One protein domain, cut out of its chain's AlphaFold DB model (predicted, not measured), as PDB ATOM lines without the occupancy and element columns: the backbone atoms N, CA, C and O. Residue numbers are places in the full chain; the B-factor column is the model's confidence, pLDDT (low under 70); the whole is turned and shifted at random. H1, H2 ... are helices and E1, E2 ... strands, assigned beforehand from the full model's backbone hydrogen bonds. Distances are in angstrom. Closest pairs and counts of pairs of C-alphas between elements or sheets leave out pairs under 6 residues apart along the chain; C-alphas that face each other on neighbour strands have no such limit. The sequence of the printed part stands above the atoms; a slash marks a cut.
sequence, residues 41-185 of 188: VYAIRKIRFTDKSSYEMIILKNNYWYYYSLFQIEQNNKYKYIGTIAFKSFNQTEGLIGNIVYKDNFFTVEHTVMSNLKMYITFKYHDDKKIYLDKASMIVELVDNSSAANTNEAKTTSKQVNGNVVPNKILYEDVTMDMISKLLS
ATOM      1  N   VAL A  41       0.309  32.637  42.126       69.50
ATOM      2  CA  VAL A  41      -0.037  33.021  40.752       69.50
ATOM      3  C   VAL A  41       0.746  34.269  40.401       69.50
ATOM      4  O   VAL A  41       0.599  35.321  41.017       69.50
ATOM      5  N   TYR A  42       1.580  34.137  39.382       71.56
ATOM      6  CA  TYR A  42       2.349  35.234  38.837       71.56
ATOM      7  C   TYR A  42       1.573  35.961  37.742       71.56
ATOM      8  O   TYR A  42       1.526  37.189  37.726       71.56
ATOM      9  N   ALA A  43       0.931  35.216  36.836       73.75
ATOM     10  CA  ALA A  43       0.024  35.792  35.851       73.75
ATOM     11  C   ALA A  43      -0.904  34.760  35.218       73.75
ATOM     12  O   ALA A  43      -0.690  33.553  35.296       73.75
ATOM     13  N   ILE A  44      -1.903  35.276  34.506       78.50
ATOM     14  CA  ILE A  44      -2.765  34.508  33.615       78.50
ATOM     15  C   ILE A  44      -2.693  35.131  32.216       78.50
ATOM     16  O   ILE A  44      -2.654  36.360  32.064       78.50
ATOM     17  N   ARG A  45      -2.618  34.292  31.182       80.31
ATOM     18  CA  ARG A  45      -2.521  34.702  29.775       80.31
ATOM     19  C   ARG A  45      -3.511  33.917  28.931       80.31
ATOM     20  O   ARG A  45      -3.554  32.695  29.001       80.31
ATOM     21  N   LYS A  46      -4.291  34.621  28.112       83.12
ATOM     22  CA  LYS A  46      -5.195  33.995  27.145       83.12
ATOM     23  C   LYS A  46      -4.501  33.873  25.801       83.12
ATOM     24  O   LYS A  46      -3.889  34.835  25.341       83.12
ATOM     25  N   ILE A  47      -4.619  32.708  25.182       83.38
ATOM     26  CA  ILE A  47      -4.037  32.402  23.875       83.38
ATOM     27  C   ILE A  47      -5.184  31.999  22.954       83.38
ATOM     28  O   ILE A  47      -6.034  31.188  23.327       83.38
ATOM     29  N   ARG A  48      -5.234  32.594  21.762       81.94
ATOM     30  CA  ARG A  48      -6.248  32.286  20.756       81.94
ATOM     31  C   ARG A  48      -5.580  31.923  19.441       81.94
ATOM     32  O   ARG A  48      -4.737  32.673  18.956       81.94
ATOM     33  N   PHE A  49      -5.998  30.801  18.874       81.06
ATOM     34  CA  PHE A  49      -5.497  30.299  17.599       81.06
ATOM     35  C   PHE A  49      -6.430  30.651  16.438       81.06
ATOM     36  O   PHE A  49      -7.549  31.138  16.641       81.06
ATOM     37  N   THR A  50      -5.955  30.455  15.204       81.75
ATOM     38  CA  THR A  50      -6.673  30.891  13.995       81.75
ATOM     39  C   THR A  50      -7.987  30.136  13.794       81.75
ATOM     40  O   THR A  50      -8.943  30.693  13.260       81.75
ATOM     41  N   ASP A  51      -8.069  28.897  14.285       82.00
ATOM     42  CA  ASP A  51      -9.281  28.067  14.312       82.00
ATOM     43  C   ASP A  51     -10.289  28.488  15.406       82.00
ATOM     44  O   ASP A  51     -11.322  27.846  15.588       82.00
ATOM     45  N   LYS A  52     -10.010  29.593  16.114       80.25
ATOM     46  CA  LYS A  52     -10.764  30.146  17.253       80.25
ATOM     47  C   LYS A  52     -10.680  29.320  18.539       80.25
ATOM     48  O   LYS A  52     -11.309  29.730  19.523       80.25
ATOM     49  N   SER A  53      -9.890  28.246  18.577       82.62
ATOM     50  CA  SER A  53      -9.590  27.533  19.817       82.62
ATOM     51  C   SER A  53      -8.959  28.493  20.824       82.62
ATOM     52  O   SER A  53      -8.134  29.344  20.476       82.62
ATOM     53  N   SER A  54      -9.424  28.415  22.070       83.88
ATOM     54  CA  SER A  54      -9.072  29.355  23.133       83.88
ATOM     55  C   SER A  54      -8.422  28.606  24.284       83.88
ATOM     56  O   SER A  54      -8.898  27.549  24.687       83.88
ATOM     57  N   TYR A  55      -7.340  29.164  24.807       86.81
ATOM     58  CA  TYR A  55      -6.543  28.576  25.870       86.81
ATOM     59  C   TYR A  55      -6.264  29.616  26.948       86.81
ATOM     60  O   TYR A  55      -6.204  30.820  26.679       86.81
ATOM     61  N   GLU A  56      -6.063  29.137  28.166       84.69
ATOM     62  CA  GLU A  56      -5.607  29.928  29.295       84.69
ATOM     63  C   GLU A  56      -4.342  29.295  29.867       84.69
ATOM     64  O   GLU A  56      -4.315  28.114  30.212       84.69
ATOM     65  N   MET A  57      -3.280  30.087  29.933       85.12
ATOM     66  CA  MET A  57      -2.041  29.728  30.592       85.12
ATOM     67  C   MET A  57      -1.996  30.405  31.954       85.12
ATOM     68  O   MET A  57      -2.045  31.634  32.048       85.12
ATOM     69  N   ILE A  58      -1.881  29.595  32.997       82.69
ATOM     70  CA  ILE A  58      -1.696  30.034  34.373       82.69
ATOM     71  C   ILE A  58      -0.219  29.870  34.698       82.69
ATOM     72  O   ILE A  58       0.331  28.776  34.600       82.69
ATOM     73  N   ILE A  59       0.415  30.975  35.068       81.94
ATOM     74  CA  ILE A  59       1.832  31.026  35.401       81.94
ATOM     75  C   ILE A  59       1.939  31.113  36.914       81.94
ATOM     76  O   ILE A  59       1.481  32.086  37.515       81.94
ATOM     77  N   LEU A  60       2.535  30.097  37.520       77.50
ATOM     78  CA  LEU A  60       2.820  30.043  38.949       77.50
ATOM     79  C   LEU A  60       4.318  30.231  39.147       77.50
ATOM     80  O   LEU A  60       5.103  29.794  38.306       77.50
ATOM     81  N   LYS A  61       4.728  30.844  40.254       74.69
ATOM     82  CA  LYS A  61       6.150  30.959  40.582       74.69
ATOM     83  C   LYS A  61       6.443  30.651  42.042       74.69
ATOM     84  O   LYS A  61       5.592  30.847  42.909       74.69
ATOM     85  N   ASN A  62       7.681  30.242  42.281       74.94
ATOM     86  CA  ASN A  62       8.375  30.379  43.559       74.94
ATOM     87  C   ASN A  62       9.745  31.045  43.314       74.94
ATOM     88  O   ASN A  62      10.003  31.522  42.210       74.94
ATOM     89  N   ASN A  63      10.622  31.082  44.322       74.88
ATOM     90  CA  ASN A  63      11.902  31.804  44.260       74.88
ATOM     91  C   ASN A  63      12.778  31.474  43.040       74.88
ATOM     92  O   ASN A  63      13.518  32.341  42.590       74.88
ATOM     93  N   TYR A  64      12.708  30.245  42.518       75.56
ATOM     94  CA  TYR A  64      13.596  29.783  41.444       75.56
ATOM     95  C   TYR A  64      12.871  29.091  40.294       75.56
ATOM     96  O   TYR A  64      13.496  28.772  39.287       75.56
ATOM     97  N   TRP A  65      11.575  28.824  40.422       80.88
ATOM     98  CA  TRP A  65      10.824  28.038  39.449       80.88
ATOM     99  C   TRP A  65       9.597  28.783  38.962       80.88
ATOM    100  O   TRP A  65       8.844  29.348  39.753       80.88
ATOM    101  N   TYR A  66       9.375  28.702  37.654       82.19
ATOM    102  CA  TYR A  66       8.185  29.186  36.973       82.19
ATOM    103  C   TYR A  66       7.466  28.008  36.330       82.19
ATOM    104  O   TYR A  66       8.066  27.264  35.559       82.19
ATOM    105  N   TYR A  67       6.184  27.855  36.633       81.81
ATOM    106  CA  TYR A  67       5.332  26.779  36.148       81.81
ATOM    107  C   TYR A  67       4.293  27.363  35.200       81.81
ATOM    108  O   TYR A  67       3.522  28.236  35.587       81.81
ATOM    109  N   TYR A  68       4.264  26.872  33.969       86.25
ATOM    110  CA  TYR A  68       3.383  27.313  32.898       86.25
ATOM    111  C   TYR A  68       2.336  26.222  32.680       86.25
ATOM    112  O   TYR A  68       2.556  25.267  31.932       86.25
ATOM    113  N   SER A  69       1.208  26.324  33.378       82.00
ATOM    114  CA  SER A  69       0.102  25.370  33.273       82.00
ATOM    115  C   SER A  69      -0.865  25.818  32.186       82.00
ATOM    116  O   SER A  69      -1.391  26.928  32.247       82.00
ATOM    117  N   LEU A  70      -1.112  24.967  31.196       86.69
ATOM    118  CA  LEU A  70      -1.941  25.286  30.042       86.69
ATOM    119  C   LEU A  70      -3.282  24.554  30.105       86.69
ATOM    120  O   LEU A  70      -3.343  23.348  30.349       86.69
ATOM    121  N   PHE A  71      -4.356  25.290  29.839       84.38
ATOM    122  CA  PHE A  71      -5.721  24.782  29.812       84.38
ATOM    123  C   PHE A  71      -6.399  25.177  28.503       84.38
ATOM    124  O   PHE A  71      -6.330  26.329  28.086       84.38
ATOM    125  N   GLN A  72      -7.091  24.238  27.871       86.06
ATOM    126  CA  GLN A  72      -8.002  24.514  26.768       86.06
ATOM    127  C   GLN A  72      -9.368  24.925  27.321       86.06
ATOM    128  O   GLN A  72      -9.899  24.281  28.225       86.06
ATOM    129  N   ILE A  73      -9.947  25.982  26.761       83.69
ATOM    130  CA  ILE A  73     -11.300  26.438  27.071       83.69
ATOM    131  C   ILE A  73     -12.257  25.762  26.086       83.69
ATOM    132  O   ILE A  73     -12.257  26.059  24.891       83.69
ATOM    133  N   GLU A  74     -13.065  24.838  26.592       81.69
ATOM    134  CA  GLU A  74     -14.095  24.136  25.832       81.69
ATOM    135  C   GLU A  74     -15.419  24.919  25.803       81.69
ATOM    136  O   GLU A  74     -15.600  25.953  26.459       81.69
ATOM    137  N   GLN A  75     -16.390  24.402  25.044       75.00
ATOM    138  CA  GLN A  75     -17.759  24.912  25.058       75.00
ATOM    139  C   GLN A  75     -18.324  24.881  26.491       75.00
ATOM    140  O   GLN A  75     -18.056  23.961  27.264       75.00
ATOM    141  N   ASN A  76     -19.115  25.897  26.850       75.19
ATOM    142  CA  ASN A  76     -19.663  26.114  28.200       75.19
ATOM    143  C   ASN A  76     -18.636  26.505  29.281       75.19
ATOM    144  O   ASN A  76     -18.893  26.295  30.464       75.19
ATOM    145  N   ASN A  77     -17.494  27.096  28.903       69.69
ATOM    146  CA  ASN A  77     -16.448  27.556  29.833       69.69
ATOM    147  C   ASN A  77     -15.859  26.436  30.712       69.69
ATOM    148  O   ASN A  77     -15.388  26.695  31.822       69.69
ATOM    149  N   LYS A  78     -15.887  25.188  30.230       75.81
ATOM    150  CA  LYS A  78     -15.161  24.086  30.864       75.81
ATOM    151  C   LYS A  78     -13.681  24.181  30.501       75.81
ATOM    152  O   LYS A  78     -13.343  24.487  29.363       75.81
ATOM    153  N   TYR A  79     -12.810  23.925  31.471       79.06
ATOM    154  CA  TYR A  79     -11.363  23.949  31.279       79.06
ATOM    155  C   TYR A  79     -10.848  22.515  31.205       79.06
ATOM    156  O   TYR A  79     -11.056  21.735  32.134       79.06
ATOM    157  N   LYS A  80     -10.158  22.182  30.117       81.25
ATOM    158  CA  LYS A  80      -9.442  20.918  29.949       81.25
ATOM    159  C   LYS A  80      -7.954  21.164  30.156       81.25
ATOM    160  O   LYS A  80      -7.347  21.945  29.430       81.25
ATOM    161  N   TYR A  81      -7.368  20.516  31.154       79.44
ATOM    162  CA  TYR A  81      -5.931  20.594  31.412       79.44
ATOM    163  C   TYR A  81      -5.139  19.953  30.263       79.44
ATOM    164  O   TYR A  81      -5.493  18.866  29.810       79.44
ATOM    165  N   ILE A  82      -4.099  20.647  29.794       84.50
ATOM    166  CA  ILE A  82      -3.208  20.185  28.719       84.50
ATOM    167  C   ILE A  82      -1.859  19.740  29.273       84.50
ATOM    168  O   ILE A  82      -1.317  18.757  28.799       84.50
ATOM    169  N   GLY A  83      -1.300  20.460  30.243       78.38
ATOM    170  CA  GLY A  83       0.022  20.147  30.777       78.38
ATOM    171  C   GLY A  83       0.618  21.301  31.567       78.38
ATOM    172  O   GLY A  83       0.087  22.415  31.561       78.38
ATOM    173  N   THR A  84       1.737  21.041  32.237       81.81
ATOM    174  CA  THR A  84       2.510  22.049  32.966       81.81
ATOM    175  C   THR A  84       3.977  21.870  32.646       81.81
ATOM    176  O   THR A  84       4.507  20.781  32.830       81.81
ATOM    177  N   ILE A  85       4.632  22.951  32.234       84.81
ATOM    178  CA  ILE A  85       6.081  22.979  32.039       84.81
ATOM    179  C   ILE A  85       6.696  23.834  33.137       84.81
ATOM    180  O   ILE A  85       6.152  24.884  33.472       84.81
ATOM    181  N   ALA A  86       7.823  23.396  33.691       84.19
ATOM    182  CA  ALA A  86       8.559  24.145  34.698       84.19
ATOM    183  C   ALA A  86       9.925  24.587  34.160       84.19
ATOM    184  O   ALA A  86      10.699  23.760  33.674       84.19
ATOM    185  N   PHE A  87      10.235  25.874  34.297       82.62
ATOM    186  CA  PHE A  87      11.548  26.434  33.983       82.62
ATOM    187  C   PHE A  87      12.199  27.009  35.233       82.62
ATOM    188  O   PHE A  87      11.526  27.600  36.084       82.62
ATOM    189  N   LYS A  88      13.514  26.813  35.335       81.81
ATOM    190  CA  LYS A  88      14.322  27.296  36.450       81.81
ATOM    191  C   LYS A  88      14.978  28.624  36.079       81.81
ATOM    192  O   LYS A  88      15.666  28.705  35.065       81.81
ATOM    193  N   SER A  89      14.822  29.616  36.947       77.81
ATOM    194  CA  SER A  89      15.559  30.875  36.901       77.81
ATOM    195  C   SER A  89      16.523  30.948  38.082       77.81
ATOM    196  O   SER A  89      16.193  30.534  39.196       77.81
ATOM    197  N   PHE A  90      17.729  31.453  37.833       76.19
ATOM    198  CA  PHE A  90      18.773  31.602  38.849       76.19
ATOM    199  C   PHE A  90      18.843  33.026  39.417       76.19
ATOM    200  O   PHE A  90      19.488  33.231  40.442       76.19
ATOM    201  N   ASN A  91      18.143  33.991  38.807       65.69
ATOM    202  CA  ASN A  91      18.062  35.366  39.295       65.69
ATOM    203  C   ASN A  91      16.715  35.658  39.964       65.69
ATOM    204  O   ASN A  91      15.654  35.313  39.453       65.69
ATOM    205  N   GLN A  92      16.777  36.356  41.101       55.44
ATOM    206  CA  GLN A  92      15.614  36.733  41.912       55.44
ATOM    207  C   GLN A  92      14.961  38.051  41.475       55.44
ATOM    208  O   GLN A  92      13.949  38.441  42.051       55.44
ATOM    209  N   THR A  93      15.537  38.764  40.498       51.72
ATOM    210  CA  THR A  93      15.017  40.062  40.045       51.72
ATOM    211  C   THR A  93      13.575  39.918  39.573       51.72
ATOM    212  O   THR A  93      13.290  39.255  38.575       51.72
ATOM    213  N   GLU A  94      12.666  40.512  40.346       44.22
ATOM    214  CA  GLU A  94      11.237  40.503  40.090       44.22
ATOM    215  C   GLU A  94      10.919  41.198  38.770       44.22
ATOM    216  O   GLU A  94      11.345  42.320  38.509       44.22
ATOM    217  N   GLY A  95      10.123  40.514  37.955       42.72
ATOM    218  CA  GLY A  95       9.737  40.979  36.636       42.72
ATOM    219  C   GLY A  95      10.492  40.208  35.575       42.72
ATOM    220  O   GLY A  95      11.641  40.514  35.314       42.72
ATOM    221  N   LEU A  96       9.831  39.212  34.985       46.03
ATOM    222  CA  LEU A  96       9.922  38.849  33.568       46.03
ATOM    223  C   LEU A  96       9.135  37.547  33.380       46.03
ATOM    224  O   LEU A  96       9.683  36.455  33.252       46.03
ATOM    225  N   ILE A  97       7.807  37.671  33.260       48.25
ATOM    226  CA  ILE A  97       7.196  36.963  32.133       48.25
ATOM    227  C   ILE A  97       7.921  37.534  30.932       48.25
ATOM    228  O   ILE A  97       7.697  38.689  30.572       48.25
ATOM    229  N   GLY A  98       8.818  36.748  30.353       53.62
ATOM    230  CA  GLY A  98       9.154  37.005  28.980       53.62
ATOM    231  C   GLY A  98       7.857  36.872  28.188       53.62
ATOM    232  O   GLY A  98       7.039  35.978  28.425       53.62
ATOM    233  N   ASN A  99       7.606  37.870  27.353       61.25
ATOM    234  CA  ASN A  99       6.340  38.047  26.665       61.25
ATOM    235  C   ASN A  99       5.843  36.732  26.050       61.25
ATOM    236  O   ASN A  99       6.600  36.036  25.378       61.25
ATOM    237  N   ILE A 100       4.557  36.418  26.240       71.31
ATOM    238  CA  ILE A 100       3.921  35.388  25.421       71.31
ATOM    239  C   ILE A 100       3.493  36.053  24.126       71.31
ATOM    240  O   ILE A 100       2.502  36.784  24.090       71.31
ATOM    241  N   VAL A 101       4.259  35.812  23.070       73.56
ATOM    242  CA  VAL A 101       3.923  36.274  21.724       73.56
ATOM    243  C   VAL A 101       3.206  35.144  21.014       73.56
ATOM    244  O   VAL A 101       3.737  34.039  20.948       73.56
ATOM    245  N   TYR A 102       2.019  35.419  20.484       75.75
ATOM    246  CA  TYR A 102       1.254  34.471  19.684       75.75
ATOM    247  C   TYR A 102       1.032  35.018  18.275       75.75
ATOM    248  O   TYR A 102       0.761  36.206  18.095       75.75
ATOM    249  N   LYS A 103       1.168  34.149  17.274       78.44
ATOM    250  CA  LYS A 103       0.970  34.472  15.856       78.44
ATOM    251  C   LYS A 103       0.790  33.176  15.069       78.44
ATOM    252  O   LYS A 103       1.552  32.247  15.287       78.44
ATOM    253  N   ASP A 104      -0.186  33.117  14.164       78.75
ATOM    254  CA  ASP A 104      -0.326  32.057  13.148       78.75
ATOM    255  C   ASP A 104      -0.196  30.613  13.680       78.75
ATOM    256  O   ASP A 104       0.517  29.792  13.115       78.75
ATOM    257  N   ASN A 105      -0.897  30.298  14.776       88.94
ATOM    258  CA  ASN A 105      -0.861  29.007  15.491       88.94
ATOM    259  C   ASN A 105       0.384  28.720  16.328       88.94
ATOM    260  O   ASN A 105       0.496  27.645  16.912       88.94
ATOM    261  N   PHE A 106       1.266  29.695  16.483       89.12
ATOM    262  CA  PHE A 106       2.406  29.612  17.377       89.12
ATOM    263  C   PHE A 106       2.181  30.447  18.628       89.12
ATOM    264  O   PHE A 106       1.523  31.491  18.584       89.12
ATOM    265  N   PHE A 107       2.790  30.024  19.730       89.00
ATOM    266  CA  PHE A 107       3.082  30.907  20.852       89.00
ATOM    267  C   PHE A 107       4.501  30.667  21.360       89.00
ATOM    268  O   PHE A 107       4.998  29.548  21.317       89.00
ATOM    269  N   THR A 108       5.163  31.717  21.832       88.88
ATOM    270  CA  THR A 108       6.527  31.642  22.366       88.88
ATOM    271  C   THR A 108       6.539  32.102  23.807       88.88
ATOM    272  O   THR A 108       6.029  33.177  24.099       88.88
ATOM    273  N   VAL A 109       7.124  31.296  24.688       87.50
ATOM    274  CA  VAL A 109       7.452  31.680  26.060       87.50
ATOM    275  C   VAL A 109       8.876  32.216  26.059       87.50
ATOM    276  O   VAL A 109       9.816  31.473  25.781       87.50
ATOM    277  N   GLU A 110       9.043  33.499  26.362       86.62
ATOM    278  CA  GLU A 110      10.349  34.033  26.740       86.62
ATOM    279  C   GLU A 110      10.556  33.786  28.249       86.62
ATOM    280  O   GLU A 110       9.662  33.998  29.073       86.62
ATOM    281  N   HIS A 111      11.732  33.290  28.620       82.69
ATOM    282  CA  HIS A 111      12.092  32.951  29.987       82.69
ATOM    283  C   HIS A 111      13.494  33.476  30.298       82.69
ATOM    284  O   HIS A 111      14.452  33.172  29.591       82.69
ATOM    285  N   THR A 112      13.625  34.267  31.362       80.31
ATOM    286  CA  THR A 112      14.922  34.811  31.791       80.31
ATOM    287  C   THR A 112      15.582  33.836  32.761       80.31
ATOM    288  O   THR A 112      15.130  33.677  33.895       80.31
ATOM    289  N   VAL A 113      16.645  33.174  32.310       79.50
ATOM    290  CA  VAL A 113      17.387  32.180  33.104       79.50
ATOM    291  C   VAL A 113      18.369  32.880  34.046       79.50
ATOM    292  O   VAL A 113      18.447  32.542  35.226       79.50
ATOM    293  N   MET A 114      19.087  33.878  33.522       79.88
ATOM    294  CA  MET A 114      20.037  34.754  34.222       79.88
ATOM    295  C   MET A 114      19.943  36.167  33.627       79.88
ATOM    296  O   MET A 114      19.322  36.356  32.582       79.88
ATOM    297  N   SER A 115      20.562  37.170  34.256       76.94
ATOM    298  CA  SER A 115      20.501  38.577  33.811       76.94
ATOM    299  C   SER A 115      20.939  38.771  32.362       76.94
ATOM    300  O   SER A 115      20.371  39.598  31.661       76.94
ATOM    301  N   ASN A 116      21.911  37.982  31.912       78.38
ATOM    302  CA  ASN A 116      22.459  38.019  30.566       78.38
ATOM    303  C   ASN A 116      22.005  36.835  29.695       78.38
ATOM    304  O   ASN A 116      22.591  36.598  28.641       78.38
ATOM    305  N   LEU A 117      21.005  36.061  30.139       82.19
ATOM    306  CA  LEU A 117      20.577  34.835  29.472       82.19
ATOM    307  C   LEU A 117      19.058  34.742  29.363       82.19
ATOM    308  O   LEU A 117      18.361  34.465  30.345       82.19
ATOM    309  N   LYS A 118      18.547  34.893  28.141       85.94
ATOM    310  CA  LYS A 118      17.125  34.723  27.829       85.94
ATOM    311  C   LYS A 118      16.914  33.525  26.927       85.94
ATOM    312  O   LYS A 118      17.569  33.389  25.897       85.94
ATOM    313  N   MET A 119      15.966  32.680  27.295       86.62
ATOM    314  CA  MET A 119      15.492  31.555  26.504       86.62
ATOM    315  C   MET A 119      14.143  31.880  25.865       86.62
ATOM    316  O   MET A 119      13.313  32.563  26.453       86.62
ATOM    317  N   TYR A 120      13.919  31.349  24.672       89.75
ATOM    318  CA  TYR A 120      12.709  31.502  23.877       89.75
ATOM    319  C   TYR A 120      12.253  30.119  23.436       89.75
ATOM    320  O   TYR A 120      12.960  29.441  22.687       89.75
ATOM    321  N   ILE A 121      11.088  29.699  23.916       91.62
ATOM    322  CA  ILE A 121      10.550  28.358  23.695       91.62
ATOM    323  C   ILE A 121       9.229  28.506  22.956       91.62
ATOM    324  O   ILE A 121       8.237  28.983  23.510       91.62
ATOM    325  N   THR A 122       9.242  28.146  21.682       92.81
ATOM    326  CA  THR A 122       8.122  28.284  20.760       92.81
ATOM    327  C   THR A 122       7.397  26.960  20.625       92.81
ATOM    328  O   THR A 122       8.003  25.912  20.397       92.81
ATOM    329  N   PHE A 123       6.079  27.036  20.719       93.56
ATOM    330  CA  PHE A 123       5.158  25.935  20.535       93.56
ATOM    331  C   PHE A 123       4.251  26.213  19.352       93.56
ATOM    332  O   PHE A 123       3.888  27.364  19.099       93.56
ATOM    333  N   LYS A 124       3.836  25.146  18.681       93.94
ATOM    334  CA  LYS A 124       2.900  25.185  17.565       93.94
ATOM    335  C   LYS A 124       1.662  24.365  17.895       93.94
ATOM    336  O   LYS A 124       1.763  23.224  18.345       93.94
ATOM    337  N   TYR A 125       0.496  24.952  17.667       92.38
ATOM    338  CA  TYR A 125      -0.779  24.253  17.647       92.38
ATOM    339  C   TYR A 125      -0.994  23.626  16.267       92.38
ATOM    340  O   TYR A 125      -0.846  24.292  15.239       92.38
ATOM    341  N   HIS A 126      -1.302  22.333  16.256       89.38
ATOM    342  CA  HIS A 126      -1.433  21.521  15.052       89.38
ATOM    343  C   HIS A 126      -2.880  21.142  14.747       89.38
ATOM    344  O   HIS A 126      -3.769  21.243  15.592       89.38
ATOM    345  N   ASP A 127      -3.102  20.654  13.526       86.38
ATOM    346  CA  ASP A 127      -4.422  20.252  13.025       86.38
ATOM    347  C   ASP A 127      -5.040  19.091  13.825       86.38
ATOM    348  O   ASP A 127      -6.261  18.954  13.897       86.38
ATOM    349  N   ASP A 128      -4.210  18.284  14.494       89.19
ATOM    350  CA  ASP A 128      -4.634  17.235  15.429       89.19
ATOM    351  C   ASP A 128      -5.103  17.784  16.793       89.19
ATOM    352  O   ASP A 128      -5.413  17.019  17.711       89.19
ATOM    353  N   LYS A 129      -5.179  19.114  16.914       85.88
ATOM    354  CA  LYS A 129      -5.561  19.880  18.101       85.88
ATOM    355  C   LYS A 129      -4.606  19.723  19.281       85.88
ATOM    356  O   LYS A 129      -4.992  19.987  20.425       85.88
ATOM    357  N   LYS A 130      -3.368  19.301  19.025       91.25
ATOM    358  CA  LYS A 130      -2.313  19.211  20.035       91.25
ATOM    359  C   LYS A 130      -1.305  20.339  19.875       91.25
ATOM    360  O   LYS A 130      -1.248  21.032  18.860       91.25
ATOM    361  N   ILE A 131      -0.533  20.544  20.935       93.19
ATOM    362  CA  ILE A 131       0.481  21.588  21.019       93.19
ATOM    363  C   ILE A 131       1.829  20.899  21.154       93.19
ATOM    364  O   ILE A 131       2.029  20.115  22.082       93.19
ATOM    365  N   TYR A 132       2.733  21.206  20.232       96.00
ATOM    366  CA  TYR A 132       4.055  20.602  20.154       96.00
ATOM    367  C   TYR A 132       5.143  21.652  20.324       96.00
ATOM    368  O   TYR A 132       4.961  22.808  19.936       96.00
ATOM    369  N   LEU A 133       6.280  21.244  20.883       95.75
ATOM    370  CA  LEU A 133       7.501  22.039  20.833       95.75
ATOM    371  C   LEU A 133       7.922  22.205  19.367       95.75
ATOM    372  O   LEU A 133       8.043  21.221  18.638       95.75
ATOM    373  N   ASP A 134       8.145  23.447  18.953       94.81
ATOM    374  CA  ASP A 134       8.518  23.802  17.580       94.81
ATOM    375  C   ASP A 134       9.959  24.307  17.507       94.81
ATOM    376  O   ASP A 134      10.730  23.888  16.649       94.81
ATOM    377  N   LYS A 135      10.353  25.172  18.447       93.38
ATOM    378  CA  LYS A 135      11.698  25.745  18.481       93.38
ATOM    379  C   LYS A 135      12.119  26.074  19.905       93.38
ATOM    380  O   LYS A 135      11.333  26.593  20.689       93.38
ATOM    381  N   ALA A 136      13.392  25.848  20.207       92.38
ATOM    382  CA  ALA A 136      14.061  26.443  21.355       92.38
ATOM    383  C   ALA A 136      15.195  27.339  20.847       92.38
ATOM    384  O   ALA A 136      15.944  26.964  19.947       92.38
ATOM    385  N   SER A 137      15.329  28.536  21.402       91.81
ATOM    386  CA  SER A 137      16.473  29.411  21.141       91.81
ATOM    387  C   SER A 137      16.855  30.187  22.387       91.81
ATOM    388  O   SER A 137      16.083  30.274  23.337       91.81
ATOM    389  N   MET A 138      18.057  30.738  22.388       89.50
ATOM    390  CA  MET A 138      18.600  31.479  23.507       89.50
ATOM    391  C   MET A 138      19.403  32.666  23.006       89.50
ATOM    392  O   MET A 138      20.101  32.554  22.001       89.50
ATOM    393  N   ILE A 139      19.312  33.785  23.714       87.62
ATOM    394  CA  ILE A 139      20.135  34.972  23.502       87.62
ATOM    395  C   ILE A 139      20.992  35.166  24.752       87.62
ATOM    396  O   ILE A 139      20.463  35.278  25.860       87.62
ATOM    397  N   VAL A 140      22.308  35.178  24.549       84.50
ATOM    398  CA  VAL A 140      23.317  35.477  25.570       84.50
ATOM    399  C   VAL A 140      23.821  36.888  25.324       84.50
ATOM    400  O   VAL A 140      24.275  37.187  24.218       84.50
ATOM    401  N   GLU A 141      23.783  37.734  26.341       83.31
ATOM    402  CA  GLU A 141      24.467  39.022  26.338       83.31
ATOM    403  C   GLU A 141      25.875  38.848  26.925       83.31
ATOM    404  O   GLU A 141      26.069  38.338  28.032       83.31
ATOM    405  N   LEU A 142      26.881  39.235  26.149       79.06
ATOM    406  CA  LEU A 142      28.288  39.203  26.517       79.06
ATOM    407  C   LEU A 142      28.743  40.634  26.777       79.06
ATOM    408  O   LEU A 142      28.625  41.495  25.904       79.06
ATOM    409  N   VAL A 143      29.259  40.881  27.978       72.19
ATOM    410  CA  VAL A 143      29.881  42.160  28.326       72.19
ATOM    411  C   VAL A 143      31.298  42.153  27.766       72.19
ATOM    412  O   VAL A 143      32.109  41.296  28.120       72.19
ATOM    413  N   ASP A 144      31.578  43.077  26.856       63.31
ATOM    414  CA  ASP A 144      32.879  43.209  26.222       63.31
ATOM    415  C   ASP A 144      33.813  43.975  27.171       63.31
ATOM    416  O   ASP A 144      33.751  45.197  27.290       63.31
ATOM    417  N   ASN A 145      34.659  43.239  27.896       57.69
ATOM    418  CA  ASN A 145      35.635  43.805  28.836       57.69
ATOM    419  C   ASN A 145      36.912  44.311  28.136       57.69
ATOM    420  O   ASN A 145      37.955  44.450  28.780       57.69
ATOM    421  N   SER A 146      36.876  44.549  26.820       58.59
ATOM    422  CA  SER A 146      38.030  45.087  26.105       58.59
ATOM    423  C   SER A 146      38.381  46.483  26.637       58.59
ATOM    424  O   SER A 146      37.578  47.414  26.647       58.59
ATOM    425  N   SER A 147      39.611  46.622  27.129       54.06
ATOM    426  CA  SER A 147      40.157  47.774  27.860       54.06
ATOM    427  C   SER A 147      40.436  49.005  26.978       54.06
ATOM    428  O   SER A 147      41.409  49.726  27.191       54.06
ATOM    429  N   ALA A 148      39.596  49.264  25.974       53.00
ATOM    430  CA  ALA A 148      39.835  50.279  24.954       53.00
ATOM    431  C   ALA A 148      38.587  51.127  24.652       53.00
ATOM    432  O   ALA A 148      38.027  51.048  23.563       53.00
ATOM    433  N   ALA A 149      38.164  51.956  25.611       48.84
ATOM    434  CA  ALA A 149      37.668  53.321  25.380       48.84
ATOM    435  C   ALA A 149      37.218  53.956  26.706       48.84
ATOM    436  O   ALA A 149      36.469  53.355  27.468       48.84
ATOM    437  N   ASN A 150      37.639  55.200  26.948       53.00
ATOM    438  CA  ASN A 150      37.189  56.064  28.046       53.00
ATOM    439  C   ASN A 150      35.724  56.509  27.859       53.00
ATOM    440  O   ASN A 150      35.435  57.692  27.680       53.00
ATOM    441  N   THR A 151      34.794  55.564  27.888       55.09
ATOM    442  CA  THR A 151      33.352  55.810  27.936       55.09
ATOM    443  C   THR A 151      32.790  54.922  29.036       55.09
ATOM    444  O   THR A 151      32.962  53.711  28.971       55.09
ATOM    445  N   ASN A 152      32.130  55.498  30.043       55.94
ATOM    446  CA  ASN A 152      31.540  54.787  31.194       55.94
ATOM    447  C   ASN A 152      30.381  53.826  30.824       55.94
ATOM    448  O   ASN A 152      29.580  53.462  31.681       55.94
ATOM    449  N   GLU A 153      30.267  53.423  29.560       55.88
ATOM    450  CA  GLU A 153      29.247  52.519  29.048       55.88
ATOM    451  C   GLU A 153      29.905  51.200  28.640       55.88
ATOM    452  O   GLU A 153      30.717  51.144  27.714       55.88
ATOM    453  N   ALA A 154      29.558  50.126  29.351       60.59
ATOM    454  CA  ALA A 154      29.966  48.779  28.985       60.59
ATOM    455  C   ALA A 154      29.332  48.408  27.635       60.59
ATOM    456  O   ALA A 154      28.108  48.420  27.495       60.59
ATOM    457  N   LYS A 155      30.150  48.062  26.635       68.38
ATOM    458  CA  LYS A 155      29.643  47.531  25.365       68.38
ATOM    459  C   LYS A 155      29.149  46.107  25.586       68.38
ATOM    460  O   LYS A 155      29.891  45.257  26.071       68.38
ATOM    461  N   THR A 156      27.904  45.835  25.210       70.88
ATOM    462  CA  THR A 156      27.355  44.478  25.194       70.88
ATOM    463  C   THR A 156      27.214  43.986  23.758       70.88
ATOM    464  O   THR A 156      26.839  44.731  22.853       70.88
ATOM    465  N   THR A 157      27.533  42.713  23.532       80.69
ATOM    466  CA  THR A 157      27.251  42.009  22.275       80.69
ATOM    467  C   THR A 157      26.290  40.863  22.553       80.69
ATOM    468  O   THR A 157      26.354  40.240  23.609       80.69
ATOM    469  N   SER A 158      25.367  40.582  21.634       84.12
ATOM    470  CA  SER A 158      24.409  39.489  21.791       84.12
ATOM    471  C   SER A 158      24.744  38.329  20.858       84.12
ATOM    472  O   SER A 158      25.057  38.513  19.682       84.12
ATOM    473  N   LYS A 159      24.676  37.105  21.387       86.00
ATOM    474  CA  LYS A 159      24.837  35.869  20.618       86.00
ATOM    475  C   LYS A 159      23.574  35.033  20.730       86.00
ATOM    476  O   LYS A 159      23.147  34.696  21.831       86.00
ATOM    477  N   GLN A 160      23.009  34.659  19.584       87.94
ATOM    478  CA  GLN A 160      21.876  33.745  19.525       87.94
ATOM    479  C   GLN A 160      22.342  32.303  19.299       87.94
ATOM    480  O   GLN A 160      23.167  32.031  18.428       87.94
ATOM    481  N   VAL A 161      21.759  31.374  20.052       87.00
ATOM    482  CA  VAL A 161      21.894  29.925  19.881       87.00
ATOM    483  C   VAL A 161      20.513  29.359  19.567       87.00
ATOM    484  O   VAL A 161      19.530  29.725  20.209       87.00
ATOM    485  N   ASN A 162      20.411  28.491  18.562       89.31
ATOM    486  CA  ASN A 162      19.162  27.822  18.197       89.31
ATOM    487  C   ASN A 162      19.308  26.319  18.437       89.31
ATOM    488  O   ASN A 162      20.309  25.735  18.026       89.31
ATOM    489  N   GLY A 163      18.307  25.710  19.066       86.19
ATOM    490  CA  GLY A 163      18.211  24.267  19.227       86.19
ATOM    491  C   GLY A 163      17.425  23.617  18.094       86.19
ATOM    492  O   GLY A 163      16.458  24.186  17.585       86.19
ATOM    493  N   ASN A 164      17.835  22.407  17.714       84.50
ATOM    494  CA  ASN A 164      17.190  21.633  16.654       84.50
ATOM    495  C   ASN A 164      16.051  20.786  17.220       84.50
ATOM    496  O   ASN A 164      16.298  19.812  17.925       84.50
ATOM    497  N   VAL A 165      14.812  21.116  16.873       90.19
ATOM    498  CA  VAL A 165      13.624  20.374  17.306       90.19
ATOM    499  C   VAL A 165      13.065  19.575  16.135       90.19
ATOM    500  O   VAL A 165      12.946  20.083  15.021       90.19
ATOM    501  N   VAL A 166      12.712  18.313  16.384       90.94
ATOM    502  CA  VAL A 166      12.003  17.503  15.388       90.94
ATOM    503  C   VAL A 166      10.520  17.897  15.404       90.94
ATOM    504  O   VAL A 166       9.907  17.833  16.473       90.94
ATOM    505  N   PRO A 167       9.918  18.267  14.260       88.06
ATOM    506  CA  PRO A 167       8.522  18.691  14.216       88.06
ATOM    507  C   PRO A 167       7.552  17.629  14.747       88.06
ATOM    508  O   PRO A 167       7.716  16.437  14.481       88.06
ATOM    509  N   ASN A 168       6.517  18.078  15.462       90.88
ATOM    510  CA  ASN A 168       5.351  17.288  15.896       90.88
ATOM    511  C   ASN A 168       5.696  16.050  16.742       90.88
ATOM    512  O   ASN A 168       4.927  15.091  16.796       90.88
ATOM    513  N   LYS A 169       6.877  16.034  17.369       94.38
ATOM    514  CA  LYS A 169       7.389  14.874  18.114       94.38
ATOM    515  C   LYS A 169       7.226  14.995  19.621       94.38
ATOM    516  O   LYS A 169       7.056  13.976  20.277       94.38
ATOM    517  N   ILE A 170       7.326  16.208  20.156       94.88
ATOM    518  CA  ILE A 170       7.366  16.467  21.599       94.88
ATOM    519  C   ILE A 170       6.132  17.284  21.958       94.88
ATOM    520  O   ILE A 170       5.998  18.419  21.495       94.88
ATOM    521  N   LEU A 171       5.223  16.706  22.742       93.44
ATOM    522  CA  LEU A 171       4.030  17.407  23.211       93.44
ATOM    523  C   LEU A 171       4.401  18.434  24.279       93.44
ATOM    524  O   LEU A 171       5.397  18.290  24.981       93.44
ATOM    525  N   TYR A 172       3.560  19.455  24.427       91.94
ATOM    526  CA  TYR A 172       3.698  20.476  25.465       91.94
ATOM    527  C   TYR A 172       3.916  19.873  26.862       91.94
ATOM    528  O   TYR A 172       4.792  20.319  27.593       91.94
ATOM    529  N   GLU A 173       3.139  18.852  27.227       84.94
ATOM    530  CA  GLU A 173       3.222  18.211  28.544       84.94
ATOM    531  C   GLU A 173       4.520  17.426  28.782       84.94
ATOM    532  O   GLU A 173       4.901  17.231  29.933       84.94
ATOM    533  N   ASP A 174       5.225  17.050  27.712       88.06
ATOM    534  CA  ASP A 174       6.463  16.266  27.768       88.06
ATOM    535  C   ASP A 174       7.726  17.146  27.800       88.06
ATOM    536  O   ASP A 174       8.847  16.638  27.920       88.06
ATOM    537  N   VAL A 175       7.588  18.469  27.668       87.12
ATOM    538  CA  VAL A 175       8.738  19.381  27.658       87.12
ATOM    539  C   VAL A 175       9.316  19.531  29.062       87.12
ATOM    540  O   VAL A 175       8.640  19.940  30.004       87.12
ATOM    541  N   THR A 176      10.618  19.276  29.183       85.88
ATOM    542  CA  THR A 176      11.378  19.421  30.430       85.88
ATOM    543  C   THR A 176      12.543  20.389  30.261       85.88
ATOM    544  O   THR A 176      13.043  20.592  29.154       85.88
ATOM    545  N   MET A 177      13.018  20.966  31.370       80.69
ATOM    546  CA  MET A 177      14.197  21.836  31.346       80.69
ATOM    547  C   MET A 177      15.442  21.103  30.822       80.69
ATOM    548  O   MET A 177      16.149  21.663  29.998       80.69
ATOM    549  N   ASP A 178      15.672  19.847  31.221       82.75
ATOM    550  CA  ASP A 178      16.793  19.024  30.731       82.75
ATOM    551  C   ASP A 178      16.777  18.882  29.202       82.75
ATOM    552  O   ASP A 178      17.800  19.050  28.536       82.75
ATOM    553  N   MET A 179      15.597  18.649  28.625       87.31
ATOM    554  CA  MET A 179      15.443  18.578  27.176       87.31
ATOM    555  C   MET A 179      15.792  19.911  26.508       87.31
ATOM    556  O   MET A 179      16.514  19.924  25.512       87.31
ATOM    557  N   ILE A 180      15.310  21.030  27.052       88.12
ATOM    558  CA  ILE A 180      15.615  22.356  26.506       88.12
ATOM    559  C   ILE A 180      17.110  22.685  26.642       88.12
ATOM    560  O   ILE A 180      17.706  23.165  25.677       88.12
ATOM    561  N   SER A 181      17.738  22.367  27.778       83.75
ATOM    562  CA  SER A 181      19.181  22.530  27.986       83.75
ATOM    563  C   SER A 181      19.986  21.745  26.951       83.75
ATOM    564  O   SER A 181      20.857  22.312  26.297       83.75
ATOM    565  N   LYS A 182      19.635  20.475  26.709       88.19
ATOM    566  CA  LYS A 182      20.280  19.637  25.683       88.19
ATOM    567  C   LYS A 182      20.112  20.202  24.276       88.19
ATOM    568  O   LYS A 182      21.086  20.276  23.531       88.19
ATOM    569  N   LEU A 183      18.903  20.644  23.920       89.00
ATOM    570  CA  LEU A 183      18.631  21.268  22.620       89.00
ATOM    571  C   LEU A 183      19.494  22.510  22.386       89.00
ATOM    572  O   LEU A 183      19.931  22.754  21.265       89.00
ATOM    573  N   LEU A 184      19.741  23.281  23.440       86.12
ATOM    574  CA  LEU A 184      20.528  24.509  23.397       86.12
ATOM    575  C   LEU A 184      22.024  24.283  23.673       86.12
ATOM    576  O   LEU A 184      22.780  25.252  23.675       86.12
ATOM    577  N   SER A 185      22.455  23.027  23.865       82.19
ATOM    578  CA  SER A 185      23.827  22.661  24.256       82.19
ATOM    579  C   SER A 185      24.312  23.421  25.496       82.19
ATOM    580  O   SER A 185      25.440  23.911  25.539       82.19
TER     581      SER A 185
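What this domain is: This is residues 41 to 185 of the 188 residues of an uncharacterized protein of Brachyspira hyodysenteriae (UniProt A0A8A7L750). Two twisted antiparallel sheets lie partly face to face as a sandwich, E1 to E4 in the smaller and E5 to E9 in the larger, and the hairpin of E8 and E9 reaches out past the sandwich as a long arm, with residues 147 to 153 standing free at its tip. One short helix, H1, covers E8 on the larger sheet and grazes the smaller sheet near E4. The printed part has 145 residues, with nine named strands in a row along the chain and then the one named helix; the sheets run E1, E2, E3, E4 and E5, E6, E7, E8, E9 from edge to edge, and the class is mostly strand. The whole is only just compact, close to loose, with a radius of gyration of the C-alphas of 17.3 A, and it is only just elongated, with spans of 64 by 32 by 26 A.

Where its parts are: Find C-alpha 41 at (-0.037, 33.021, 40.752); from there E1 runs 21.0 A through residues 41 to 48. Next come E2, residues 54 to 61, 23.2 A, and E3, residues 65 to 73, 25.4 A. E4, residues 79 to 88, covers 26.4 A and bends by 55 degrees at residue 82. Look on to C-alpha 97 at (7.196, 36.963, 32.133), where E5 begins its residues 97 to 103. E6, residues 106 to 114, spans 24.9 A, and E7, residues 117 to 125, spans 26.6 A. E8, residues 131 to 143, is the longest strand by residues and covers 36.6 A; E9, residues 156 to 163, returns over 23.0 A. H1, residues 177 to 183, ends at C-alpha 183 at (18.631, 21.268, 22.620), 9.8 A from its first C-alpha.

How they stand to each other: Begin with the sheet E1 E2 E3 E4, a meander, each strand the antiparallel neighbour of the one before. In the hairpin E1 and E2, look at N 45 and O 57, 2.9 A apart and within hydrogen-bond range; in E2 and E3, at N 58 and O 69, 2.8 A; in E3 and E4, at N 68 and O 85, 2.8 A. The sheet E5 E6 E7 E8 E9 is a second meander, with E5 and E9 as its edge strands. Its hairpins show N 108 and O 101 at 2.9 A for E5 and E6, N 109 and O 121 at 2.8 A for E6 and E7, N 120 and O 137 at 2.8 A for E7 and E8, and N 140 and O 159 at 2.9 A for E8 and E9. Both sheets are twisted. They form a sandwich, two sheets face to face, with the facing parts 11.0 A centre to centre and the strands of the one at 22 degrees to those of the other. The closest C-alphas of E1 and E5 are those of Ile 47 and Tyr 102, 7.1 A apart. H1 is on the larger sheet at a height of 9.5 A over the sheet; it lies over E8, running across the strands at 76 degrees to E8 on the local plane. It only grazes the smaller sheet, with residues 177 to 180. In H1 every O i to N i+4 pair is within hydrogen-bond range.

The domain as a whole: The C-alphas of Asn 76 and Ala 148 are the two farthest apart, at 64.3 A. The printed part runs from residue 41 to 185 without a cut. The links E8 to E9, 12 residues, and E9 to H1, 13 residues, are long; the link E4 to E5, where the chain changes sheets, is short. The mean pLDDT of the printed part is 79.8, and values under 70 stand at residues 41, 77, 91 to 99 and 144 to 155.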